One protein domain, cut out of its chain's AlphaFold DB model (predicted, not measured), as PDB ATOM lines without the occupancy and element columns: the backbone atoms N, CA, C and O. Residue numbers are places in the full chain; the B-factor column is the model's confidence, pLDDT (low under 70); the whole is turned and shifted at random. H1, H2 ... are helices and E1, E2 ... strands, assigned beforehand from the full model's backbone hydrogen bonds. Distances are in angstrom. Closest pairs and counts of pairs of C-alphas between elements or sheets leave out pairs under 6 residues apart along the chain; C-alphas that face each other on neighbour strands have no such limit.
ATOM      1  N   VAL A  84      28.672  54.591  24.574       56.28
ATOM      2  CA  VAL A  84      28.986  54.130  23.219       56.28
ATOM      3  C   VAL A  84      30.059  53.050  23.331       56.28
ATOM      4  O   VAL A  84      31.254  53.334  23.329       56.28
ATOM      5  N   ARG A  85      29.625  51.787  23.407       57.25
ATOM      6  CA  ARG A  85      30.492  50.601  23.565       57.25
ATOM      7  C   ARG A  85      31.541  50.400  22.457       57.25
ATOM      8  O   ARG A  85      32.445  49.590  22.615       57.25
ATOM      9  N   ASN A  86      31.440  51.132  21.347       60.94
ATOM     10  CA  ASN A  86      32.262  50.915  20.155       60.94
ATOM     11  C   ASN A  86      33.556  51.754  20.094       60.94
ATOM     12  O   ASN A  86      34.238  51.742  19.073       60.94
ATOM     13  N   ARG A  87      33.906  52.501  21.153       70.44
ATOM     14  CA  ARG A  87      35.162  53.269  21.225       70.44
ATOM     15  C   ARG A  87      35.962  52.873  22.461       70.44
ATOM     16  O   ARG A  87      35.622  53.268  23.568       70.44
ATOM     17  N   LYS A  88      37.037  52.108  22.263       79.38
ATOM     18  CA  LYS A  88      38.028  51.820  23.307       79.38
ATOM     19  C   LYS A  88      38.983  53.007  23.415       79.38
ATOM     20  O   LYS A  88      39.556  53.413  22.408       79.38
ATOM     21  N   ILE A  89      39.141  53.558  24.614       83.69
ATOM     22  CA  ILE A  89      40.086  54.638  24.904       83.69
ATOM     23  C   ILE A  89      41.233  54.051  25.714       83.69
ATOM     24  O   ILE A  89      41.021  53.414  26.743       83.69
ATOM     25  N   THR A  90      42.456  54.268  25.252       86.12
ATOM     26  CA  THR A  90      43.654  53.912  26.006       86.12
ATOM     27  C   THR A  90      44.138  55.135  26.771       86.12
ATOM     28  O   THR A  90      44.508  56.138  26.169       86.12
ATOM     29  N   VAL A  91      44.139  55.042  28.096       86.38
ATOM     30  CA  VAL A  91      44.696  56.051  28.997       86.38
ATOM     31  C   VAL A  91      46.122  55.639  29.347       86.38
ATOM     32  O   VAL A  91      46.360  54.509  29.783       86.38
ATOM     33  N   GLU A  92      47.074  56.546  29.129       88.25
ATOM     34  CA  GLU A  92      48.458  56.381  29.570       88.25
ATOM     35  C   GLU A  92      48.701  57.216  30.828       88.25
ATOM     36  O   GLU A  92      48.406  58.411  30.871       88.25
ATOM     37  N   PHE A  93      49.232  56.568  31.858       88.25
ATOM     38  CA  PHE A  93      49.558  57.195  33.128       88.25
ATOM     39  C   PHE A  93      51.059  57.474  33.180       88.25
ATOM     40  O   PHE A  93      51.863  56.542  33.230       88.25
ATOM     41  N   SER A  94      51.426  58.757  33.200       86.38
ATOM     42  CA  SER A  94      52.776  59.204  33.558       86.38
ATOM     43  C   SER A  94      52.794  59.718  34.993       86.38
ATOM     44  O   SER A  94      51.779  60.192  35.513       86.38
ATOM     45  N   ALA A  95      53.945  59.596  35.639       85.88
ATOM     46  CA  ALA A  95      54.188  60.107  36.974       85.88
ATOM     47  C   ALA A  95      55.629  60.603  37.030       85.88
ATOM     48  O   ALA A  95      56.565  59.817  36.903       85.88
ATOM     49  N   ASP A  96      55.765  61.909  37.219       84.31
ATOM     50  CA  ASP A  96      57.038  62.607  37.238       84.31
ATOM     51  C   ASP A  96      57.182  63.320  38.584       84.31
ATOM     52  O   ASP A  96      56.224  63.892  39.111       84.31
ATOM     53  N   THR A  97      58.379  63.259  39.163       83.62
ATOM     54  CA  THR A  97      58.709  63.922  40.429       83.62
ATOM     55  C   THR A  97      59.649  65.090  40.188       83.62
ATOM     56  O   THR A  97      60.449  65.092  39.253       83.62
ATOM     57  N   TYR A  98      59.562  66.100  41.050       80.38
ATOM     58  CA  TYR A  98      60.447  67.256  40.976       80.38
ATOM     59  C   TYR A  98      61.907  66.849  41.233       80.38
ATOM     60  O   TYR A  98      62.169  66.010  42.092       80.38
ATOM     61  N   SER A  99      62.865  67.471  40.540       77.06
ATOM     62  CA  SER A  99      64.293  67.100  40.594       77.06
ATOM     63  C   SER A  99      64.906  67.161  41.999       77.06
ATOM     64  O   SER A  99      65.785  66.367  42.320       77.06
ATOM     65  N   HIS A 100      64.423  68.064  42.857       75.81
ATOM     66  CA  HIS A 100      64.866  68.182  44.253       75.81
ATOM     67  C   HIS A 100      64.073  67.303  45.237       75.81
ATOM     68  O   HIS A 100      64.420  67.237  46.415       75.81
ATOM     69  N   MET A 101      63.012  66.628  44.783       74.56
ATOM     70  CA  MET A 101      62.203  65.722  45.596       74.56
ATOM     71  C   MET A 101      62.524  64.278  45.204       74.56
ATOM     72  O   MET A 101      61.988  63.748  44.236       74.56
ATOM     73  N   ALA A 102      63.387  63.622  45.980       74.50
ATOM     74  CA  ALA A 102      63.883  62.270  45.700       74.50
ATOM     75  C   ALA A 102      62.854  61.148  45.961       74.50
ATOM     76  O   ALA A 102      63.222  60.045  46.355       74.50
ATOM     77  N   TRP A 103      61.556  61.403  45.802       81.44
ATOM     78  CA  TRP A 103      60.540  60.362  45.945       81.44
ATOM     79  C   TRP A 103      60.504  59.476  44.707       81.44
ATOM     80  O   TRP A 103      60.522  59.955  43.580       81.44
ATOM     81  N   ASN A 104      60.409  58.167  44.913       82.25
ATOM     82  CA  ASN A 104      60.146  57.235  43.827       82.25
ATOM     83  C   ASN A 104      58.629  57.091  43.684       82.25
ATOM     84  O   ASN A 104      58.009  56.317  44.417       82.25
ATOM     85  N   PHE A 105      58.042  57.891  42.794       85.62
ATOM     86  CA  PHE A 105      56.622  57.843  42.458       85.62
ATOM     87  C   PHE A 105      56.448  57.196  41.088       85.62
ATOM     88  O   PHE A 105      56.903  57.736  40.082       85.62
ATOM     89  N   LYS A 106      55.819  56.021  41.043       86.56
ATOM     90  CA  LYS A 106      55.603  55.274  39.798       86.56
ATOM     91  C   LYS A 106      54.170  54.756  39.709       86.56
ATOM     92  O   LYS A 106      53.610  54.342  40.727       86.56
ATOM     93  N   PRO A 107      53.577  54.738  38.504       87.88
ATOM     94  CA  PRO A 107      52.296  54.088  38.295       87.88
ATOM     95  C   PRO A 107      52.508  52.571  38.312       87.88
ATOM     96  O   PRO A 107      53.465  52.063  37.726       87.88
ATOM     97  N   SER A 108      51.608  51.826  38.954       86.12
ATOM     98  CA  SER A 108      51.651  50.358  38.922       86.12
ATOM     99  C   SER A 108      51.252  49.813  37.548       86.12
ATOM    100  O   SER A 108      51.722  48.758  37.133       86.12
ATOM    101  N   GLN A 109      50.402  50.546  36.824       87.19
ATOM    102  CA  GLN A 109      49.964  50.221  35.470       87.19
ATOM    103  C   GLN A 109      50.097  51.466  34.595       87.19
ATOM    104  O   GLN A 109      49.439  52.474  34.832       87.19
ATOM    105  N   ARG A 110      50.963  51.406  33.580       85.56
ATOM    106  CA  ARG A 110      51.239  52.555  32.704       85.56
ATOM    107  C   ARG A 110      50.161  52.766  31.640       85.56
ATOM    108  O   ARG A 110      49.978  53.884  31.178       85.56
ATOM    109  N   ARG A 111      49.448  51.711  31.245       87.19
ATOM    110  CA  ARG A 111      48.446  51.750  30.176       87.19
ATOM    111  C   ARG A 111      47.189  51.015  30.612       87.19
ATOM    112  O   ARG A 111      47.276  49.858  31.012       87.19
ATOM    113  N   LEU A 112      46.042  51.665  30.476       87.00
ATOM    114  CA  LEU A 112      44.739  51.091  30.792       87.00
ATOM    115  C   LEU A 112      43.775  51.367  29.642       87.00
ATOM    116  O   LEU A 112      43.666  52.499  29.179       87.00
ATOM    117  N   THR A 113      43.097  50.333  29.151       86.38
ATOM    118  CA  THR A 113      42.101  50.482  28.082       86.38
ATOM    119  C   THR A 113      40.715  50.409  28.694       86.38
ATOM    120  O   THR A 113      40.380  49.398  29.303       86.38
ATOM    121  N   ILE A 114      39.935  51.475  28.535       85.19
ATOM    122  CA  ILE A 114      38.602  51.634  29.125       85.19
ATOM    123  C   ILE A 114      37.582  52.008  28.053       85.19
ATOM    124  O   ILE A 114      37.926  52.598  27.021       85.19
ATOM    125  N   VAL A 115      36.319  51.679  28.297       83.44
ATOM    126  CA  VAL A 115      35.200  52.150  27.478       83.44
ATOM    127  C   VAL A 115      34.563  53.371  28.157       83.44
ATOM    128  O   VAL A 115      34.431  53.389  29.381       83.44
ATOM    129  N   PRO A 116      34.156  54.411  27.406       77.25
ATOM    130  CA  PRO A 116      33.421  55.542  27.962       77.25
ATOM    131  C   PRO A 116      32.190  55.091  28.761       77.25
ATOM    132  O   PRO A 116      31.310  54.419  28.221       77.25
ATOM    133  N   GLY A 117      32.131  55.485  30.036       73.75
ATOM    134  CA  GLY A 117      31.073  55.097  30.977       73.75
ATOM    135  C   GLY A 117      31.456  53.971  31.943       73.75
ATOM    136  O   GLY A 117      30.705  53.708  32.876       73.75
ATOM    137  N   GLU A 118      32.618  53.337  31.769       74.50
ATOM    138  CA  GLU A 118      33.171  52.385  32.737       74.50
ATOM    139  C   GLU A 118      34.097  53.098  33.732       74.50
ATOM    140  O   GLU A 118      34.954  53.900  33.355       74.50
ATOM    141  N   THR A 119      33.943  52.799  35.021       77.56
ATOM    142  CA  THR A 119      34.871  53.226  36.072       77.56
ATOM    143  C   THR A 119      36.053  52.267  36.137       77.56
ATOM    144  O   THR A 119      35.872  51.057  36.244       77.56
ATOM    145  N   ALA A 120      37.272  52.807  36.120       78.12
ATOM    146  CA  ALA A 120      38.485  52.007  36.208       78.12
ATOM    147  C   ALA A 120      39.406  52.505  37.324       78.12
ATOM    148  O   ALA A 120      39.523  53.708  37.567       78.12
ATOM    149  N   LEU A 121      40.051  51.562  38.011       81.88
ATOM    150  CA  LEU A 121      40.940  51.828  39.138       81.88
ATOM    151  C   LEU A 121      42.397  51.748  38.678       81.88
ATOM    152  O   LEU A 121      42.801  50.773  38.049       81.88
ATOM    153  N   ALA A 122      43.185  52.767  39.020       81.88
ATOM    154  CA  ALA A 122      44.617  52.823  38.755       81.88
ATOM    155  C   ALA A 122      45.383  52.995  40.070       81.88
ATOM    156  O   ALA A 122      45.033  53.842  40.895       81.88
ATOM    157  N   PHE A 123      46.436  52.199  40.253       83.00
ATOM    158  CA  PHE A 123      47.267  52.216  41.453       83.00
ATOM    159  C   PHE A 123      48.589  52.949  41.207       83.00
ATOM    160  O   PHE A 123      49.181  52.851  40.129       83.00
ATOM    161  N   TYR A 124      49.053  53.661  42.233       83.44
ATOM    162  CA  TYR A 124      50.337  54.355  42.257       83.44
ATOM    163  C   TYR A 124      51.133  53.928  43.487       83.44
ATOM    164  O   TYR A 124      50.577  53.757  44.571       83.44
ATOM    165  N   THR A 125      52.445  53.797  43.325       83.19
ATOM    166  CA  THR A 125      53.376  53.501  44.414       83.19
ATOM    167  C   THR A 125      54.256  54.719  44.658       83.19
ATOM    168  O   THR A 125      54.884  55.223  43.727       83.19
ATOM    169  N   ALA A 126      54.316  55.178  45.909       84.44
ATOM    170  CA  ALA A 126      55.181  56.266  46.352       84.44
ATOM    171  C   ALA A 126      56.112  55.754  47.454       84.44
ATOM    172  O   ALA A 126      55.642  55.219  48.456       84.44
ATOM    173  N   LYS A 127      57.427  55.908  47.282       83.25
ATOM    174  CA  LYS A 127      58.415  55.556  48.310       83.25
ATOM    175  C   LYS A 127      59.361  56.724  48.562       83.25
ATOM    176  O   LYS A 127      60.011  57.195  47.630       83.25
ATOM    177  N   ASN A 128      59.465  57.146  49.823       86.31
ATOM    178  CA  ASN A 128      60.481  58.092  50.278       86.31
ATOM    179  C   ASN A 128      61.764  57.323  50.652       86.31
ATOM    180  O   ASN A 128      61.727  56.525  51.587       86.31
ATOM    181  N   PRO A 129      62.890  57.519  49.946       81.44
ATOM    182  CA  PRO A 129      64.168  56.911  50.312       81.44
ATOM    183  C   PRO A 129      64.920  57.691  51.406       81.44
ATOM    184  O   PRO A 129      65.954  57.227  51.874       81.44
ATOM    185  N   THR A 130      64.437  58.871  51.805       80.12
ATOM    186  CA  THR A 130      65.110  59.752  52.770       80.12
ATOM    187  C   THR A 130      64.636  59.471  54.195       80.12
ATOM    188  O   THR A 130      63.459  59.217  54.426       80.12
ATOM    189  N   SER A 131      65.530  59.613  55.176       79.69
ATOM    190  CA  SER A 131      65.224  59.507  56.613       79.69
ATOM    191  C   SER A 131      64.476  60.713  57.199       79.69
ATOM    192  O   SER A 131      64.173  60.733  58.389       79.69
ATOM    193  N   ARG A 132      64.186  61.734  56.383       82.19
ATOM    194  CA  ARG A 132      63.450  62.940  56.781       82.19
ATOM    195  C   ARG A 132      62.038  62.915  56.186       82.19
ATOM    196  O   ARG A 132      61.894  62.522  55.023       82.19
ATOM    197  N   PRO A 133      61.012  63.358  56.937       79.50
ATOM    198  CA  PRO A 133      59.676  63.534  56.388       79.50
ATOM    199  C   PRO A 133      59.703  64.655  55.344       79.50
ATOM    200  O   PRO A 133      60.234  65.737  55.588       79.50
ATOM    201  N   ILE A 134      59.153  64.378  54.165       79.00
ATOM    202  CA  ILE A 134      59.034  65.334  53.063       79.00
ATOM    203  C   ILE A 134      57.547  65.458  52.756       79.00
ATOM    204  O   ILE A 134      56.871  64.447  52.582       79.00
ATOM    205  N   VAL A 135      57.036  66.685  52.694       79.12
ATOM    206  CA  VAL A 135      55.651  66.962  52.299       79.12
ATOM    207  C   VAL A 135      55.659  67.448  50.855       79.12
ATOM    208  O   VAL A 135      56.435  68.333  50.503       79.12
ATOM    209  N   GLY A 136      54.807  66.860  50.017       73.62
ATOM    210  CA  GLY A 136      54.653  67.240  48.616       73.62
ATOM    211  C   GLY A 136      53.185  67.380  48.235       73.62
ATOM    212  O   GLY A 136      52.322  66.709  48.797       73.62
ATOM    213  N   ILE A 137      52.911  68.251  47.266       78.56
ATOM    214  CA  ILE A 137      51.585  68.408  46.669       78.56
ATOM    215  C   ILE A 137      51.608  67.710  45.311       78.56
ATOM    216  O   ILE A 137      52.420  68.042  44.451       78.56
ATOM    217  N   ALA A 138      50.713  66.742  45.115       76.69
ATOM    218  CA  ALA A 138      50.561  66.053  43.841       76.69
ATOM    219  C   ALA A 138      49.504  66.760  42.980       76.69
ATOM    220  O   ALA A 138      48.301  66.626  43.211       76.69
ATOM    221  N   THR A 139      49.952  67.500  41.968       81.62
ATOM    222  CA  THR A 139      49.073  68.078  40.943       81.62
ATOM    223  C   THR A 139      48.973  67.123  39.756       81.62
ATOM    224  O   THR A 139      49.968  66.532  39.347       81.62
ATOM    225  N   TYR A 140      47.775  66.967  39.191       81.25
ATOM    226  CA  TYR A 140      47.559  66.167  37.987       81.25
ATOM    227  C   TYR A 140      47.141  67.058  36.819       81.25
ATOM    228  O   TYR A 140      46.393  68.018  36.992       81.25
ATOM    229  N   THR A 141      47.606  66.704  35.626       81.50
ATOM    230  CA  THR A 141      47.167  67.296  34.363       81.50
ATOM    231  C   THR A 141      46.706  66.182  33.432       81.50
ATOM    232  O   THR A 141      47.240  65.075  33.479       81.50
ATOM    233  N   VAL A 142      45.687  66.456  32.622       83.94
ATOM    234  CA  VAL A 142      45.148  65.507  31.643       83.94
ATOM    235  C   VAL A 142      45.393  66.083  30.260       83.94
ATOM    236  O   VAL A 142      45.032  67.226  29.984       83.94
ATOM    237  N   LEU A 143      46.012  65.278  29.402       81.25
ATOM    238  CA  LEU A 143      46.297  65.621  28.018       81.25
ATOM    239  C   LEU A 143      45.644  64.577  27.100       81.25
ATOM    240  O   LEU A 143      45.708  63.385  27.412       81.25
ATOM    241  N   PRO A 144      45.040  64.989  25.976       82.81
ATOM    242  CA  PRO A 144      44.873  66.371  25.510       82.81
ATOM    243  C   PRO A 144      43.786  67.133  26.309       82.81
ATOM    244  O   PRO A 144      42.927  66.524  26.951       82.81
ATOM    245  N   LEU A 145      43.837  68.472  26.311       74.69
ATOM    246  CA  LEU A 145      42.994  69.322  27.176       74.69
ATOM    247  C   LEU A 145      41.491  69.170  26.890       74.69
ATOM    248  O   LEU A 145      40.658  69.352  27.778       74.69
ATOM    249  N   GLU A 146      41.125  68.790  25.671       73.50
ATOM    250  CA  GLU A 146      39.745  68.524  25.272       73.50
ATOM    251  C   GLU A 146      39.171  67.309  26.013       73.50
ATOM    252  O   GLU A 146      38.000  67.311  26.393       73.50
ATOM    253  N   ALA A 147      40.005  66.295  26.274       74.25
ATOM    254  CA  ALA A 147      39.620  65.103  27.025       74.25
ATOM    255  C   ALA A 147      39.518  65.373  28.535       74.25
ATOM    256  O   ALA A 147      38.754  64.699  29.229       74.25
ATOM    257  N   ALA A 148      40.219  66.392  29.044       72.62
ATOM    258  CA  ALA A 148      40.198  66.761  30.461       72.62
ATOM    259  C   ALA A 148      38.793  67.133  30.966       72.62
ATOM    260  O   ALA A 148      38.496  66.934  32.140       72.62
ATOM    261  N   LYS A 149      37.907  67.624  30.084       68.88
ATOM    262  CA  LYS A 149      36.509  67.960  30.417       68.88
ATOM    263  C   LYS A 149      35.650  66.731  30.731       68.88
ATOM    264  O   LYS A 149      34.682  66.839  31.472       68.88
ATOM    265  N   TYR A 150      35.997  65.574  30.171       73.25
ATOM    266  CA  TYR A 150      35.234  64.330  30.319       73.25
ATOM    267  C   TYR A 150      35.871  63.359  31.317       73.25
ATOM    268  O   TYR A 150      35.285  62.330  31.646       73.25
TER     269      TYR A 150
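What this domain is: This is residues 84 to 150 of the 161 residues of an uncharacterized protein of Mesocestoides corti (UniProt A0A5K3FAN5). With little regular structure, the domain is a long rod in which two short strand pairs, E1 with E3 and E2 with E4, follow each other along the length; residues 128 to 144 then fold back along the rod to H1, and residues 144 to 149 stick out. The printed part has 67 residues, in order E1, E2, E3, E4, H1; both sheets are antiparallel. It is mostly strand, with 20 residues in named elements, and loose: radius of gyration of the C-alphas 15.2 A, spans 50 by 22 by 15 A.

Where its parts are: E1, residues 89 to 92, begins at C-alpha (40.086, 54.638, 24.904). E2 is 104 to 107, E3 111 to 114 and E4 124 to 127, 10.2 A long. H1, 145 to 148, ends at (40.198, 66.761, 30.461).

How they stand to each other: E1 and E3 are antiparallel at 155 degrees; N 91 and O 112 are 2.8 A apart. E2 and E4 are antiparallel at 169 degrees; N 104 and O 127 are 2.9 A apart. H1, too short for an O i to N i+4 pair, is apart from E1, E2 and E3.

The domain as a whole: The printed part has no cut. Links E1 to E2 and E4 to H1 are long. Residues 84 to 86 and 149 have pLDDT under 70.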